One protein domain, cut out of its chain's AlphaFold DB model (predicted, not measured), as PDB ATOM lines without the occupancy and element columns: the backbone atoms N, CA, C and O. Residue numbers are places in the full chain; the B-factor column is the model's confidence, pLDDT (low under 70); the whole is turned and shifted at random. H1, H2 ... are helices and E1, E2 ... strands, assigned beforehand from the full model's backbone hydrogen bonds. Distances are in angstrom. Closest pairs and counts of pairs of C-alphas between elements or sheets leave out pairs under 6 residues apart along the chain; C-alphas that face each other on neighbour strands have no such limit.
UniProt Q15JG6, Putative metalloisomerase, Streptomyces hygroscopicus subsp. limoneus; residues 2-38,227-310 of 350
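What this domain is: This is residues 2 to 38 and 227 to 310 of the 350 residues of the protein "Putative metalloisomerase" of Streptomyces hygroscopicus subsp. limoneus (UniProt Q15JG6). A twisted sheet of four strands, E3 E6 E5 E4, has helix H2 packed lengthwise over one face; on the side away from H2 lie the short helix H1, over the sheet, and a long hairpin, E1 and E2, set off from the sheet with E2 near its edge strand E3. The short helix H3 lies off the sheet, far from H2. The printed part has 121 residues, with three named helices and six named strands in the order H1 E1 E2 E3 H2 E4 E5 E6 H3; the class is mixed, helices and strands. The larger sheet is mixed and the hairpin antiparallel. The whole is compact, with a radius of gyration of the C-alphas of 14.6 A and spans of 37 by 33 by 27 A.

Where its parts are: H1 is residues 2 to 5, with C-alpha 2 at (36.174, -13.058, 1.787). E1, residues 12 to 20, is 25.0 A long, and E2, residues 24 to 32, is 26.1 A. After the cut come E3, residues 235 to 239, 13.1 A, and H2, residues 243 to 252, 14.2 A, with C-alpha 243 at (49.856, -2.035, 10.051). E4 is residues 256 to 263, 19.2 A, and bends by 54 degrees at residue 259. E5 is residues 273 to 278, 17.4 A, and E6 residues 284 to 289, 16.4 A. H3 is residues 296 to 299, with C-alpha 299 at (31.223, 4.804, 25.866).

How they stand to each other: The sheet E3 E6 E5 E4 is twisted, with C-alphas up to 4.4 A off its best plane. E4, E5 and E6 form a meander, each strand the antiparallel neighbour of the one before; N 258 and O 276 are 2.9 A apart, and N 277 and O 285 2.8 A, within hydrogen-bond range. E3 is parallel to E6, with N 238 and O 286 at 2.8 A. E3, H2 and E4 make a split strand-helix-strand unit, two strands running the same way with E6 and E5 between them, and its crossover is right-handed. H2 is on the sheet at a height of 8.2 A, over E5 and along the strands, at 6 degrees to E5 on the local plane; the closest C-alphas of H2 and E5, those of Val 243 and Trp 274, are 6.3 A apart. H1 is on the opposite face at a height of 7.4 A, the C-alphas of His 4 and Leu 258 in E4 being its closest to that strand at 4.7 A. The hairpin E1 and E2 has N 16 and O 28 at 2.9 A; E1 is apart from E4, E5 and E6. H3 is not on the sheet. Every O i to N i+4 pair of H2 is within hydrogen-bond range, while H1 and H3 are too short for such a pair.

The domain as a whole: The two farthest C-alphas, those of Pro 34 and Gly 310, are 42.6 A apart. Residues 39 to 226 are not printed, and C-alphas 38 and 227 are 11.2 A apart across the cut. Of the links that are printed whole, none is long. The mean pLDDT of the printed part is 91.6, and no printed residue is under 70.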
ATOM      1  N   ARG A   2      35.652 -11.777   2.350       70.12
ATOM      2  CA  ARG A   2      36.174 -13.058   1.787       70.12
ATOM      3  C   ARG A   2      37.703 -13.148   1.782       70.12
ATOM      4  O   ARG A   2      38.269 -14.062   2.362       70.12
ATOM      5  N   THR A   3      38.350 -12.184   1.128       79.81
ATOM      6  CA  THR A   3      39.812 -12.152   1.018       79.81
ATOM      7  C   THR A   3      40.470 -11.837   2.357       79.81
ATOM      8  O   THR A   3      41.479 -12.451   2.650       79.81
ATOM      9  N   HIS A   4      39.889 -10.941   3.165       87.44
ATOM     10  CA  HIS A   4      40.479 -10.476   4.428       87.44
ATOM     11  C   HIS A   4      40.501 -11.531   5.538       87.44
ATOM     12  O   HIS A   4      41.396 -11.498   6.366       87.44
ATOM     13  N   LEU A   5      39.551 -12.471   5.555       90.38
ATOM     14  CA  LEU A   5      39.437 -13.485   6.613       90.38
ATOM     15  C   LEU A   5      39.801 -14.908   6.153       90.38
ATOM     16  O   LEU A   5      39.824 -15.807   6.989       90.38
ATOM     17  N   ASP A   6      40.062 -15.114   4.853       93.31
ATOM     18  CA  ASP A   6      40.275 -16.435   4.225       93.31
ATOM     19  C   ASP A   6      39.119 -17.419   4.497       93.31
ATOM     20  O   ASP A   6      39.301 -18.556   4.932       93.31
ATOM     21  N   VAL A   7      37.895 -16.944   4.255       94.44
ATOM     22  CA  VAL A   7      36.641 -17.683   4.482       94.44
ATOM     23  C   VAL A   7      35.785 -17.720   3.220       94.44
ATOM     24  O   VAL A   7      35.978 -16.928   2.293       94.44
ATOM     25  N   HIS A   8      34.787 -18.603   3.181       95.06
ATOM     26  CA  HIS A   8      33.821 -18.649   2.084       95.06
ATOM     27  C   HIS A   8      33.116 -17.291   1.881       95.06
ATOM     28  O   HIS A   8      32.769 -16.624   2.853       95.06
ATOM     29  N   PRO A   9      32.792 -16.878   0.637       92.62
ATOM     30  CA  PRO A   9      32.118 -15.598   0.373       92.62
ATOM     31  C   PRO A   9      30.758 -15.403   1.061       92.62
ATOM     32  O   PRO A   9      30.285 -14.279   1.167       92.62
ATOM     33  N   ARG A  10      30.118 -16.496   1.485       94.06
ATOM     34  CA  ARG A  10      28.845 -16.501   2.231       94.06
ATOM     35  C   ARG A  10      29.025 -16.731   3.735       94.06
ATOM     36  O   ARG A  10      28.041 -17.019   4.407       94.06
ATOM     37  N   ALA A  11      30.258 -16.693   4.234       95.06
ATOM     38  CA  ALA A  11      30.511 -16.821   5.656       95.06
ATOM     39  C   ALA A  11      30.042 -15.564   6.399       95.06
ATOM     40  O   ALA A  11      30.200 -14.445   5.907       95.06
ATOM     41  N   SER A  12      29.504 -15.755   7.596       93.75
ATOM     42  CA  SER A  12      29.263 -14.701   8.578       93.75
ATOM     43  C   SER A  12      29.815 -15.130   9.933       93.75
ATOM     44  O   SER A  12      30.029 -16.322  10.161       93.75
ATOM     45  N   ALA A  13      30.070 -14.172  10.819       92.88
ATOM     46  CA  ALA A  13      30.545 -14.438  12.170       92.88
ATOM     47  C   ALA A  13      29.822 -13.550  13.180       92.88
ATOM     48  O   ALA A  13      29.568 -12.376  12.913       92.88
ATOM     49  N   GLU A  14      29.533 -14.117  14.344       92.81
ATOM     50  CA  GLU A  14      29.260 -13.357  15.560       92.81
ATOM     51  C   GLU A  14      30.574 -13.269  16.346       92.81
ATOM     52  O   GLU A  14      31.266 -14.279  16.495       92.81
ATOM     53  N   ILE A  15      30.940 -12.064  16.791       90.94
ATOM     54  CA  ILE A  15      32.225 -11.800  17.449       90.94
ATOM     55  C   ILE A  15      31.964 -11.255  18.849       90.94
ATOM     56  O   ILE A  15      31.170 -10.327  19.019       90.94
ATOM     57  N   ALA A  16      32.657 -11.805  19.842       89.38
ATOM     58  CA  ALA A  16      32.689 -11.264  21.193       89.38
ATOM     59  C   ALA A  16      34.134 -11.028  21.634       89.38
ATOM     60  O   ALA A  16      34.941 -11.955  21.652       89.38
ATOM     61  N   LEU A  17      34.439  -9.794  22.039       87.75
ATOM     62  CA  LEU A  17      35.703  -9.451  22.681       87.75
ATOM     63  C   LEU A  17      35.546  -9.573  24.199       87.75
ATOM     64  O   LEU A  17      34.685  -8.934  24.807       87.75
ATOM     65  N   VAL A  18      36.392 -10.389  24.814       85.06
ATOM     66  CA  VAL A  18      36.387 -10.677  26.246       85.06
ATOM     67  C   VAL A  18      37.750 -10.341  26.828       85.06
ATOM     68  O   VAL A  18      38.786 -10.758  26.318       85.06
ATOM     69  N   ARG A  19      37.762  -9.622  27.951       82.69
ATOM     70  CA  ARG A  19      38.976  -9.432  28.744       82.69
ATOM     71  C   ARG A  19      39.087 -10.524  29.812       82.69
ATOM     72  O   ARG A  19      38.222 -10.660  30.680       82.69
ATOM     73  N   LEU A  20      40.177 -11.282  29.763       80.06
ATOM     74  CA  LEU A  20      40.568 -12.270  30.760       80.06
ATOM     75  C   LEU A  20      41.633 -11.664  31.680       80.06
ATOM     76  O   LEU A  20      42.834 -11.725  31.428       80.06
ATOM     77  N   GLY A  21      41.176 -11.068  32.780       73.94
ATOM     78  CA  GLY A  21      42.052 -10.437  33.765       73.94
ATOM     79  C   GLY A  21      42.624  -9.113  33.304       73.94
ATOM     80  O   GLY A  21      42.114  -8.517  32.363       73.94
ATOM     81  N   PRO A  22      43.671  -8.614  33.969       72.19
ATOM     82  CA  PRO A  22      44.236  -7.320  33.615       72.19
ATOM     83  C   PRO A  22      44.992  -7.330  32.282       72.19
ATOM     84  O   PRO A  22      45.284  -6.253  31.766       72.19
ATOM     85  N   ASP A  23      45.323  -8.504  31.727       74.56
ATOM     86  CA  ASP A  23      46.401  -8.598  30.738       74.56
ATOM     87  C   ASP A  23      46.072  -9.341  29.444       74.56
ATOM     88  O   ASP A  23      46.804  -9.165  28.476       74.56
ATOM     89  N   THR A  24      45.000 -10.134  29.387       84.25
ATOM     90  CA  THR A  24      44.712 -10.964  28.209       84.25
ATOM     91  C   THR A  24      43.406 -10.543  27.549       84.25
ATOM     92  O   THR A  24      42.352 -10.498  28.186       84.25
ATOM     93  N   ASN A  25      43.473 -10.259  26.251       88.44
ATOM     94  CA  ASN A  25      42.302 -10.088  25.399       88.44
ATOM     95  C   ASN A  25      42.020 -11.411  24.685       88.44
ATOM     96  O   ASN A  25      42.947 -12.064  24.214       88.44
ATOM     97  N   LEU A  26      40.753 -11.802  24.615       90.50
ATOM     98  CA  LEU A  26      40.294 -12.985  23.904       90.50
ATOM     99  C   LEU A  26      39.162 -12.585  22.968       90.50
ATOM    100  O   LEU A  26      38.192 -11.966  23.401       90.50
ATOM    101  N   GLU A  27      39.263 -12.986  21.711       91.88
ATOM    102  CA  GLU A  27      38.172 -12.861  20.756       91.88
ATOM    103  C   GLU A  27      37.547 -14.222  20.493       91.88
ATOM    104  O   GLU A  27      38.233 -15.215  20.250       91.88
ATOM    105  N   LEU A  28      36.223 -14.263  20.566       92.19
ATOM    106  CA  LEU A  28      35.428 -15.441  20.273       92.19
ATOM    107  C   LEU A  28      34.706 -15.213  18.954       92.19
ATOM    108  O   LEU A  28      33.963 -14.242  18.828       92.19
ATOM    109  N   PHE A  29      34.901 -16.126  18.006       92.19
ATOM    110  CA  PHE A  29      34.245 -16.103  16.704       92.19
ATOM    111  C   PHE A  29      33.316 -17.306  16.575       92.19
ATOM    112  O   PHE A  29      33.758 -18.451  16.644       92.19
ATOM    113  N   ALA A  30      32.037 -17.048  16.327       92.31
ATOM    114  CA  ALA A  30      31.066 -18.072  15.963       92.31
ATOM    115  C   ALA A  30      30.726 -17.942  14.473       92.31
ATOM    116  O   ALA A  30      29.854 -17.161  14.082       92.31
ATOM    117  N   TYR A  31      31.443 -18.691  13.632       93.06
ATOM    118  CA  TYR A  31      31.261 -18.666  12.182       93.06
ATOM    119  C   TYR A  31      30.072 -19.518  11.715       93.06
ATOM    120  O   TYR A  31      29.895 -20.667  12.121       93.06
ATOM    121  N   LYS A  32      29.317 -18.989  10.751       93.75
ATOM    122  CA  LYS A  32      28.399 -19.736   9.881       93.75
ATOM    123  C   LYS A  32      28.984 -19.693   8.472       93.75
ATOM    124  O   LYS A  32      28.974 -18.634   7.853       93.75
ATOM    125  N   SER A  33      29.507 -20.811   7.962       94.56
ATOM    126  CA  SER A  33      30.079 -20.891   6.607       94.56
ATOM    127  C   SER A  33      29.627 -22.167   5.888       94.56
ATOM    128  O   SER A  33      29.622 -23.226   6.509       94.56
ATOM    129  N   PRO A  34      29.289 -22.118   4.582       94.81
ATOM    130  CA  PRO A  34      28.901 -23.306   3.812       94.81
ATOM    131  C   PRO A  34      29.940 -24.429   3.764       94.81
ATOM    132  O   PRO A  34      29.590 -25.568   3.482       94.81
ATOM    133  N   ASP A  35      31.206 -24.094   3.978       93.19
ATOM    134  CA  ASP A  35      32.342 -25.004   3.909       93.19
ATOM    135  C   ASP A  35      33.078 -25.129   5.252       93.19
ATOM    136  O   ASP A  35      34.249 -25.512   5.264       93.19
ATOM    137  N   HIS A  36      32.413 -24.779   6.366       90.38
ATOM    138  CA  HIS A  36      33.001 -24.961   7.691       90.38
ATOM    139  C   HIS A  36      33.079 -26.438   8.079       90.38
ATOM    140  O   HIS A  36      32.174 -27.233   7.822       90.38
ATOM    141  N   THR A  37      34.148 -26.792   8.773       91.31
ATOM    142  CA  THR A  37      34.232 -28.040   9.522       91.31
ATOM    143  C   THR A  37      33.700 -27.789  10.927       91.31
ATOM    144  O   THR A  37      34.309 -27.049  11.694       91.31
ATOM    145  N   ALA A  38      32.558 -28.394  11.263       89.19
ATOM    146  CA  ALA A  38      31.939 -28.263  12.585       89.19
ATOM    147  C   ALA A  38      32.533 -29.216  13.641       89.19
ATOM    148  O   ALA A  38      32.243 -29.082  14.825       89.19
ATOM    149  N   ARG A 227      40.869 -23.929   8.624       92.31
ATOM    150  CA  ARG A 227      40.491 -22.609   8.119       92.31
ATOM    151  C   ARG A 227      40.080 -21.717   9.281       92.31
ATOM    152  O   ARG A 227      39.665 -22.204  10.329       92.31
ATOM    153  N   ASN A 228      40.102 -20.408   9.061       92.06
ATOM    154  CA  ASN A 228      39.660 -19.448  10.071       92.06
ATOM    155  C   ASN A 228      38.185 -19.659  10.481       92.06
ATOM    156  O   ASN A 228      37.824 -19.440  11.630       92.06
ATOM    157  N   SER A 229      37.343 -20.140   9.555       94.12
ATOM    158  CA  SER A 229      35.924 -20.440   9.798       94.12
ATOM    159  C   SER A 229      35.626 -21.862  10.286       94.12
ATOM    160  O   SER A 229      34.452 -22.187  10.469       94.12
ATOM    161  N   ASP A 230      36.634 -22.727  10.421       93.94
ATOM    162  CA  ASP A 230      36.438 -24.059  11.002       93.94
ATOM    163  C   ASP A 230      36.325 -23.957  12.525       93.94
ATOM    164  O   ASP A 230      36.911 -23.073  13.151       93.94
ATOM    165  N   VAL A 231      35.633 -24.909  13.145       91.75
ATOM    166  CA  VAL A 231      35.688 -25.088  14.596       91.75
ATOM    167  C   VAL A 231      37.135 -25.394  15.013       91.75
ATOM    168  O   VAL A 231      37.796 -26.272  14.453       91.75
ATOM    169  N   GLY A 232      37.658 -24.622  15.970       89.75
ATOM    170  CA  GLY A 232      39.076 -24.635  16.358       89.75
ATOM    171  C   GLY A 232      39.996 -23.773  15.476       89.75
ATOM    172  O   GLY A 232      41.198 -23.697  15.739       89.75
ATOM    173  N   GLY A 233      39.455 -23.108  14.448       92.50
ATOM    174  CA  GLY A 233      40.125 -22.022  13.736       92.50
ATOM    175  C   GLY A 233      40.540 -20.913  14.704       92.50
ATOM    176  O   GLY A 233      39.813 -20.576  15.637       92.50
ATOM    177  N   SER A 234      41.753 -20.394  14.535       93.38
ATOM    178  CA  SER A 234      42.355 -19.450  15.478       93.38
ATOM    179  C   SER A 234      43.396 -18.568  14.805       93.38
ATOM    180  O   SER A 234      44.001 -18.937  13.792       93.38
ATOM    181  N   HIS A 235      43.634 -17.414  15.419       95.44
ATOM    182  CA  HIS A 235      44.700 -16.494  15.063       95.44
ATOM    183  C   HIS A 235      45.357 -15.935  16.329       95.44
ATOM    184  O   HIS A 235      44.811 -16.044  17.427       95.44
ATOM    185  N   ILE A 236      46.530 -15.329  16.163       94.56
ATOM    186  CA  ILE A 236      47.134 -14.453  17.172       94.56
ATOM    187  C   ILE A 236      47.098 -13.017  16.663       94.56
ATOM    188  O   ILE A 236      47.373 -12.787  15.486       94.56
ATOM    189  N   ALA A 237      46.765 -12.064  17.528       94.69
ATOM    190  CA  ALA A 237      46.731 -10.651  17.173       94.69
ATOM    191  C   ALA A 237      47.941  -9.913  17.751       94.69
ATOM    192  O   ALA A 237      48.218  -9.982  18.949       94.69
ATOM    193  N   LEU A 238      48.664  -9.201  16.890       93.69
ATOM    194  CA  LEU A 238      49.847  -8.425  17.232       93.69
ATOM    195  C   LEU A 238      49.530  -6.939  17.122       93.69
ATOM    196  O   LEU A 238      49.225  -6.427  16.042       93.69
ATOM    197  N   HIS A 239      49.649  -6.227  18.241       93.06
ATOM    198  CA  HIS A 239      49.583  -4.774  18.225       93.06
ATOM    199  C   HIS A 239      50.832  -4.193  17.557       93.06
ATOM    200  O   HIS A 239      51.953  -4.452  18.000       93.06
ATOM    201  N   VAL A 240      50.647  -3.359  16.536       94.00
ATOM    202  CA  VAL A 240      51.749  -2.740  15.788       94.00
ATOM    203  C   VAL A 240      51.592  -1.230  15.694       94.00
ATOM    204  O   VAL A 240      50.490  -0.685  15.743       94.00
ATOM    205  N   ARG A 241      52.711  -0.517  15.534       92.94
ATOM    206  CA  ARG A 241      52.661   0.940  15.341       92.94
ATOM    207  C   ARG A 241      52.156   1.327  13.952       92.94
ATOM    208  O   ARG A 241      51.506   2.359  13.825       92.94
ATOM    209  N   ASP A 242      52.446   0.495  12.960       96.06
ATOM    210  CA  ASP A 242      52.107   0.689  11.555       96.06
ATOM    211  C   ASP A 242      51.717  -0.670  10.959       96.06
ATOM    212  O   ASP A 242      52.521  -1.605  10.930       96.06
ATOM    213  N   VAL A 243      50.452  -0.788  10.555       98.19
ATOM    214  CA  VAL A 243      49.856  -2.035  10.051       98.19
ATOM    215  C   VAL A 243      50.380  -2.368   8.660       98.19
ATOM    216  O   VAL A 243      50.649  -3.530   8.367       98.19
ATOM    217  N   ASP A 244      50.575  -1.359   7.816       98.25
ATOM    218  CA  ASP A 244      51.037  -1.515   6.442       98.25
ATOM    219  C   ASP A 244      52.492  -1.981   6.413       98.25
ATOM    220  O   ASP A 244      52.826  -2.943   5.718       98.25
ATOM    221  N   ALA A 245      53.347  -1.355   7.227       98.38
ATOM    222  CA  ALA A 245      54.744  -1.755   7.357       98.38
ATOM    223  C   ALA A 245      54.880  -3.182   7.914       98.38
ATOM    224  O   ALA A 245      55.669  -3.977   7.397       98.38
ATOM    225  N   ALA A 246      54.088  -3.536   8.933       98.12
ATOM    226  CA  ALA A 246      54.084  -4.884   9.500       98.12
ATOM    227  C   ALA A 246      53.593  -5.936   8.489       98.12
ATOM    228  O   ALA A 246      54.199  -7.000   8.359       98.12
ATOM    229  N   ALA A 247      52.541  -5.628   7.726       98.44
ATOM    230  CA  ALA A 247      52.034  -6.508   6.676       98.44
ATOM    231  C   ALA A 247      53.071  -6.730   5.564       98.44
ATOM    232  O   ALA A 247      53.288  -7.867   5.147       98.44
ATOM    233  N   ALA A 248      53.752  -5.666   5.121       98.50
ATOM    234  CA  ALA A 248      54.821  -5.755   4.127       98.50
ATOM    235  C   ALA A 248      56.009  -6.593   4.630       98.50
ATOM    236  O   ALA A 248      56.530  -7.432   3.894       98.50
ATOM    237  N   TYR A 249      56.399  -6.417   5.896       98.56
ATOM    238  CA  TYR A 249      57.426  -7.238   6.536       98.56
ATOM    239  C   TYR A 249      57.030  -8.720   6.556       98.56
ATOM    240  O   TYR A 249      57.808  -9.563   6.116       98.56
ATOM    241  N   LEU A 250      55.813  -9.055   6.998       98.38
ATOM    242  CA  LEU A 250      55.343 -10.444   7.035       98.38
ATOM    243  C   LEU A 250      55.263 -11.060   5.629       98.38
ATOM    244  O   LEU A 250      55.664 -12.209   5.447       98.38
ATOM    245  N   ALA A 251      54.822 -10.298   4.622       98.31
ATOM    246  CA  ALA A 251      54.863 -10.719   3.219       98.31
ATOM    247  C   ALA A 251      56.284 -11.067   2.753       98.31
ATOM    248  O   ALA A 251      56.493 -12.117   2.143       98.31
ATOM    249  N   ALA A 252      57.271 -10.225   3.073       98.44
ATOM    250  CA  ALA A 252      58.671 -10.474   2.732       98.44
ATOM    251  C   ALA A 252      59.241 -11.738   3.406       98.44
ATOM    252  O   ALA A 252      60.186 -12.331   2.890       98.44
ATOM    253  N   HIS A 253      58.634 -12.188   4.511       98.00
ATOM    254  CA  HIS A 253      58.992 -13.412   5.238       98.00
ATOM    255  C   HIS A 253      58.080 -14.606   4.900       98.00
ATOM    256  O   HIS A 253      57.994 -15.575   5.655       98.00
ATOM    257  N   GLY A 254      57.404 -14.563   3.748       97.00
ATOM    258  CA  GLY A 254      56.657 -15.696   3.202       97.00
ATOM    259  C   GLY A 254      55.229 -15.851   3.730       97.00
ATOM    260  O   GLY A 254      54.570 -16.839   3.399       97.00
ATOM    261  N   CYS A 255      54.713 -14.900   4.514       98.06
ATOM    262  CA  CYS A 255      53.295 -14.882   4.857       98.06
ATOM    263  C   CYS A 255      52.449 -14.420   3.663       98.06
ATOM    264  O   CYS A 255      52.808 -13.508   2.924       98.06
ATOM    265  N   THR A 256      51.263 -15.003   3.508       97.69
ATOM    266  CA  THR A 256      50.256 -14.488   2.573       97.69
ATOM    267  C   THR A 256      49.466 -13.375   3.254       97.69
ATOM    268  O   THR A 256      48.780 -13.649   4.235       97.69
ATOM    269  N   VAL A 257      49.530 -12.140   2.752       98.06
ATOM    270  CA  VAL A 257      48.670 -11.046   3.238       98.06
ATOM    271  C   VAL A 257      47.266 -11.227   2.668       98.06
ATOM    272  O   VAL A 257      47.080 -11.401   1.462       98.06
ATOM    273  N   LEU A 258      46.271 -11.222   3.547       96.94
ATOM    274  CA  LEU A 258      44.885 -11.496   3.213       96.94
ATOM    275  C   LEU A 258      44.179 -10.176   2.912       96.94
ATOM    276  O   LEU A 258      43.628  -9.531   3.794       96.94
ATOM    277  N   GLY A 259      44.234  -9.759   1.647       95.19
ATOM    278  CA  GLY A 259      43.680  -8.484   1.189       95.19
ATOM    279  C   GLY A 259      44.606  -7.299   1.478       95.19
ATOM    280  O   GLY A 259      45.824  -7.454   1.465       95.19
ATOM    281  N   ARG A 260      44.042  -6.103   1.671       95.31
ATOM    282  CA  ARG A 260      44.808  -4.889   2.009       95.31
ATOM    283  C   ARG A 260      44.552  -4.504   3.469       95.31
ATOM    284  O   ARG A 260      43.493  -4.849   3.974       95.31
ATOM    285  N   PRO A 261      45.455  -3.763   4.130       96.94
ATOM    286  CA  PRO A 261      45.137  -3.100   5.391       96.94
ATOM    287  C   PRO A 261      43.866  -2.252   5.298       96.94
ATOM    288  O   PRO A 261      43.758  -1.365   4.445       96.94
ATOM    289  N   GLU A 262      42.906  -2.531   6.178       95.69
ATOM    290  CA  GLU A 262      41.608  -1.855   6.244       95.69
ATOM    291  C   GLU A 262      41.449  -1.142   7.585       95.69
ATOM    292  O   GLU A 262      42.022  -1.545   8.596       95.69
ATOM    293  N   THR A 263      40.677  -0.058   7.577       96.56
ATOM    294  CA  THR A 263      40.231   0.622   8.793       96.56
ATOM    295  C   THR A 263      38.733   0.401   8.933       96.56
ATOM    296  O   THR A 263      38.000   0.510   7.953       96.56
ATOM    297  N   ILE A 264      38.282   0.035  10.131       94.38
ATOM    298  CA  ILE A 264      36.862  -0.167  10.413       94.38
ATOM    299  C   ILE A 264      36.179   1.202  10.456       94.38
ATOM    300  O   ILE A 264      36.476   2.016  11.330       94.38
ATOM    301  N   ASP A 265      35.247   1.445   9.539       94.62
ATOM    302  CA  ASP A 265      34.556   2.737   9.436       94.62
ATOM    303  C   ASP A 265      33.352   2.848  10.389       94.62
ATOM    304  O   ASP A 265      33.005   3.935  10.844       94.62
ATOM    305  N   GLU A 266      32.734   1.725  10.768       93.19
ATOM    306  CA  GLU A 266      31.494   1.697  11.553       93.19
ATOM    307  C   GLU A 266      31.485   0.591  12.620       93.19
ATOM    308  O   GLU A 266      32.104  -0.462  12.469       93.19
ATOM    309  N   GLY A 267      30.725   0.818  13.695       91.75
ATOM    310  CA  GLY A 267      30.485  -0.163  14.751       91.75
ATOM    311  C   GLY A 267      31.321   0.047  16.023       91.75
ATOM    312  O   GLY A 267      31.860   1.126  16.265       91.75
ATOM    313  N   PRO A 268      31.393  -0.968  16.904       91.31
ATOM    314  CA  PRO A 268      32.014  -0.834  18.223       91.31
ATOM    315  C   PRO A 268      33.530  -0.606  18.172       91.31
ATOM    316  O   PRO A 268      34.087  -0.091  19.143       91.31
ATOM    317  N   LEU A 269      34.169  -0.971  17.055       92.75
ATOM    318  CA  LEU A 269      35.613  -0.899  16.833       92.75
ATOM    319  C   LEU A 269      36.012   0.142  15.770       92.75
ATOM    320  O   LEU A 269      37.112   0.064  15.230       92.75
ATOM    321  N   THR A 270      35.143   1.114  15.448       95.38
ATOM    322  CA  THR A 270      35.474   2.171  14.472       95.38
ATOM    323  C   THR A 270      36.831   2.811  14.769       95.38
ATOM    324  O   THR A 270      37.108   3.207  15.904       95.38
ATOM    325  N   GLY A 271      37.646   2.943  13.724       95.06
ATOM    326  CA  GLY A 271      39.004   3.480  13.767       95.06
ATOM    327  C   GLY A 271      40.093   2.421  13.923       95.06
ATOM    328  O   GLY A 271      41.262   2.742  13.723       95.06
ATOM    329  N   ASP A 272      39.743   1.173  14.238       95.06
ATOM    330  CA  ASP A 272      40.703   0.073  14.247       95.06
ATOM    331  C   ASP A 272      41.255  -0.195  12.844       95.06
ATOM    332  O   ASP A 272      40.492  -0.341  11.888       95.06
ATOM    333  N   ARG A 273      42.584  -0.250  12.723       97.25
ATOM    334  CA  ARG A 273      43.284  -0.598  11.486       97.25
ATOM    335  C   ARG A 273      43.878  -1.991  11.610       97.25
ATOM    336  O   ARG A 273      44.640  -2.232  12.542       97.25
ATOM    337  N   TRP A 274      43.617  -2.864  10.646       97.38
ATOM    338  CA  TRP A 274      44.019  -4.266  10.737       97.38
ATOM    339  C   TRP A 274      44.258  -4.918   9.370       97.38
ATOM    340  O   TRP A 274      43.810  -4.425   8.331       97.38
ATOM    341  N   VAL A 275      44.973  -6.044   9.374       98.12
ATOM    342  CA  VAL A 275      44.955  -7.043   8.294       98.12
ATOM    343  C   VAL A 275      45.356  -8.409   8.840       98.12
ATOM    344  O   VAL A 275      46.227  -8.506   9.707       98.12
ATOM    345  N   TYR A 276      44.767  -9.482   8.306       97.69
ATOM    346  CA  TYR A 276      45.290 -10.822   8.548       97.69
ATOM    347  C   TYR A 276      46.408 -11.178   7.579       97.69
ATOM    348  O   TYR A 276      46.400 -10.862   6.389       97.69
ATOM    349  N   THR A 277      47.345 -11.960   8.084       97.88
ATOM    350  CA  THR A 277      48.298 -12.704   7.277       97.88
ATOM    351  C   THR A 277      48.193 -14.183   7.615       97.88
ATOM    352  O   THR A 277      47.792 -14.552   8.719       97.88
ATOM    353  N   ARG A 278      48.548 -15.047   6.667       96.69
ATOM    354  CA  ARG A 278      48.655 -16.490   6.883       96.69
ATOM    355  C   ARG A 278      50.108 -16.916   6.742       96.69
ATOM    356  O   ARG A 278      50.678 -16.808   5.654       96.69
ATOM    357  N   ALA A 279      50.693 -17.398   7.831       94.94
ATOM    358  CA  ALA A 279      52.049 -17.928   7.859       94.94
ATOM    359  C   ALA A 279      52.149 -19.257   7.083       94.94
ATOM    360  O   ALA A 279      51.142 -19.963   6.949       94.94
ATOM    361  N   PRO A 280      53.351 -19.667   6.630       89.88
ATOM    362  CA  PRO A 280      53.550 -20.946   5.937       89.88
ATOM    363  C   PRO A 280      53.075 -22.176   6.726       89.88
ATOM    364  O   PRO A 280      52.616 -23.151   6.139       89.88
ATOM    365  N   CYS A 281      53.120 -22.120   8.061       86.00
ATOM    366  CA  CYS A 281      52.618 -23.174   8.949       86.00
ATOM    367  C   CYS A 281      51.081 -23.181   9.115       86.00
ATOM    368  O   CYS A 281      50.547 -23.957   9.907       86.00
ATOM    369  N   GLY A 282      50.361 -22.305   8.404       90.12
ATOM    370  CA  GLY A 282      48.904 -22.172   8.458       90.12
ATOM    371  C   GLY A 282      48.368 -21.417   9.676       90.12
ATOM    372  O   GLY A 282      47.165 -21.439   9.916       90.12
ATOM    373  N   LEU A 283      49.230 -20.776  10.469       93.62
ATOM    374  CA  LEU A 283      48.808 -19.842  11.514       93.62
ATOM    375  C   LEU A 283      48.313 -18.539  10.879       93.62
ATOM    376  O   LEU A 283      49.015 -17.953  10.053       93.62
ATOM    377  N   TYR A 284      47.144 -18.066  11.304       96.75
ATOM    378  CA  TYR A 284      46.708 -16.705  11.019       96.75
ATOM    379  C   TYR A 284      47.312 -15.745  12.051       96.75
ATOM    380  O   TYR A 284      47.280 -16.005  13.255       96.75
ATOM    381  N   VAL A 285      47.871 -14.641  11.568       97.12
ATOM    382  CA  VAL A 285      48.396 -13.546  12.386       97.12
ATOM    383  C   VAL A 285      47.654 -12.282  11.992       97.12
ATOM    384  O   VAL A 285      47.744 -11.854  10.842       97.12
ATOM    385  N   GLU A 286      46.914 -11.701  12.926       97.50
ATOM    386  CA  GLU A 286      46.375 -10.354  12.779       97.50
ATOM    387  C   GLU A 286      47.467  -9.352  13.125       97.50
ATOM    388  O   GLU A 286      48.099  -9.457  14.177       97.50
ATOM    389  N   VAL A 287      47.683  -8.363  12.268       97.50
ATOM    390  CA  VAL A 287      48.426  -7.159  12.642       97.50
ATOM    391  C   VAL A 287      47.424  -6.034  12.799       97.50
ATOM    392  O   VAL A 287      46.655  -5.758  11.880       97.50
ATOM    393  N   VAL A 288      47.408  -5.416  13.976       96.06
ATOM    394  CA  VAL A 288      46.305  -4.542  14.374       96.06
ATOM    395  C   VAL A 288      46.788  -3.297  15.110       96.06
ATOM    396  O   VAL A 288      47.753  -3.322  15.881       96.06
ATOM    397  N   ARG A 289      46.100  -2.177  14.890       95.19
ATOM    398  CA  ARG A 289      46.311  -0.910  15.583       95.19
ATOM    399  C   ARG A 289      44.964  -0.294  15.950       95.19
ATOM    400  O   ARG A 289      44.445   0.574  15.253       95.19
ATOM    401  N   MET A 290      44.474  -0.692  17.120       92.31
ATOM    402  CA  MET A 290      43.266  -0.123  17.709       92.31
ATOM    403  C   MET A 290      43.540   1.252  18.356       92.31
ATOM    404  O   MET A 290      44.567   1.415  19.032       92.31
ATOM    405  N   PRO A 291      42.637   2.240  18.201       91.06
ATOM    406  CA  PRO A 291      42.663   3.514  18.924       91.06
ATOM    407  C   PRO A 291      42.115   3.362  20.356       91.06
ATOM    408  O   PRO A 291      41.086   3.936  20.717       91.06
ATOM    409  N   ASP A 292      42.799   2.561  21.171       86.38
ATOM    410  CA  ASP A 292      42.430   2.314  22.570       86.38
ATOM    411  C   ASP A 292      42.234   3.594  23.374       86.38
ATOM    412  O   ASP A 292      42.965   4.570  23.204       86.38
ATOM    413  N   GLY A 293      41.236   3.589  24.262       86.81
ATOM    414  CA  GLY A 293      40.833   4.786  25.002       86.81
ATOM    415  C   GLY A 293      39.871   5.689  24.223       86.81
ATOM    416  O   GLY A 293      39.318   6.628  24.798       86.81
ATOM    417  N   ALA A 294      39.666   5.428  22.928       89.50
ATOM    418  CA  ALA A 294      38.758   6.176  22.060       89.50
ATOM    419  C   ALA A 294      37.814   5.276  21.239       89.50
ATOM    420  O   ALA A 294      37.017   5.787  20.447       89.50
ATOM    421  N   LEU A 295      37.866   3.952  21.429       92.44
ATOM    422  CA  LEU A 295      36.998   3.017  20.715       92.44
ATOM    423  C   LEU A 295      35.518   3.262  21.072       92.44
ATOM    424  O   LEU A 295      35.188   3.460  22.244       92.44
ATOM    425  N   PRO A 296      34.585   3.220  20.102       93.94
ATOM    426  CA  PRO A 296      33.177   3.525  20.354       93.94
ATOM    427  C   PRO A 296      32.508   2.727  21.475       93.94
ATOM    428  O   PRO A 296      31.717   3.305  22.228       93.94
ATOM    429  N   TYR A 297      32.815   1.430  21.609       90.25
ATOM    430  CA  TYR A 297      32.207   0.582  22.643       90.25
ATOM    431  C   TYR A 297      32.509   1.076  24.064       90.25
ATOM    432  O   TYR A 297      31.703   0.878  24.973       90.25
ATOM    433  N   GLU A 298      33.634   1.769  24.259       90.44
ATOM    434  CA  GLU A 298      34.094   2.247  25.562       90.44
ATOM    435  C   GLU A 298      33.160   3.293  26.184       90.44
ATOM    436  O   GLU A 298      33.208   3.525  27.394       90.44
ATOM    437  N   ARG A 299      32.281   3.906  25.379       90.50
ATOM    438  CA  ARG A 299      31.223   4.804  25.866       90.50
ATOM    439  C   ARG A 299      30.079   4.057  26.551       90.50
ATOM    440  O   ARG A 299      29.394   4.638  27.385       90.50
ATOM    441  N   GLY A 300      29.846   2.798  26.174       87.75
ATOM    442  CA  GLY A 300      28.714   1.993  26.641       87.75
ATOM    443  C   GLY A 300      29.029   1.070  27.819       87.75
ATOM    444  O   GLY A 300      28.120   0.458  28.371       87.75
ATOM    445  N   THR A 301      30.299   0.938  28.206       82.88
ATOM    446  CA  THR A 301      30.734   0.053  29.295       82.88
ATOM    447  C   THR A 301      31.995   0.589  29.962       82.88
ATOM    448  O   THR A 301      32.773   1.295  29.329       82.88
ATOM    449  N   ALA A 302      32.229   0.242  31.230       81.19
ATOM    450  CA  ALA A 302      33.496   0.495  31.923       81.19
ATOM    451  C   ALA A 302      34.573  -0.559  31.592       81.19
ATOM    452  O   ALA A 302      35.753  -0.338  31.863       81.19
ATOM    453  N   ALA A 303      34.186  -1.673  30.958       79.06
ATOM    454  CA  ALA A 303      35.134  -2.658  30.454       79.06
ATOM    455  C   ALA A 303      36.072  -2.033  29.425       79.06
ATOM    456  O   ALA A 303      35.646  -1.303  28.528       79.06
ATOM    457  N   ARG A 304      37.364  -2.324  29.551       82.75
ATOM    458  CA  ARG A 304      38.392  -1.918  28.589       82.75
ATOM    459  C   ARG A 304      39.169  -3.140  28.169       82.75
ATOM    460  O   ARG A 304      39.517  -3.945  29.023       82.75
ATOM    461  N   ARG A 305      39.493  -3.275  26.888       86.69
ATOM    462  CA  ARG A 305      40.527  -4.232  26.490       86.69
ATOM    463  C   ARG A 305      41.867  -3.848  27.134       86.69
ATOM    464  O   ARG A 305      42.082  -2.689  27.496       86.69
ATOM    465  N   LYS A 306      42.783  -4.802  27.291       84.31
ATOM    466  CA  LYS A 306      44.167  -4.481  27.652       84.31
ATOM    467  C   LYS A 306      44.826  -3.785  26.464       84.31
ATOM    468  O   LYS A 306      45.078  -4.420  25.443       84.31
ATOM    469  N   ALA A 307      45.085  -2.490  26.610       83.12
ATOM    470  CA  ALA A 307      45.855  -1.725  25.644       83.12
ATOM    471  C   ALA A 307      47.352  -2.047  25.755       83.12
ATOM    472  O   ALA A 307      47.852  -2.358  26.838       83.12
ATOM    473  N   ALA A 308      48.079  -1.909  24.647       76.94
ATOM    474  CA  ALA A 308      49.528  -2.126  24.597       76.94
ATOM    475  C   ALA A 308      50.354  -0.926  25.116       76.94
ATOM    476  O   ALA A 308      51.582  -0.958  25.078       76.94
ATOM    477  N   HIS A 309      49.704   0.163  25.551       75.81
ATOM    478  CA  HIS A 309      50.368   1.434  25.849       75.81
ATOM    479  C   HIS A 309      51.507   1.293  26.868       75.81
ATOM    480  O   HIS A 309      51.325   0.741  27.950       75.81
ATOM    481  N   GLY A 310      52.667   1.856  26.522       77.00
ATOM    482  CA  GLY A 310      53.840   1.918  27.393       77.00
ATOM    483  C   GLY A 310      54.751   0.690  27.355       77.00
ATOM    484  O   GLY A 310      55.815   0.754  27.957       77.00
TER     485      GLY A 310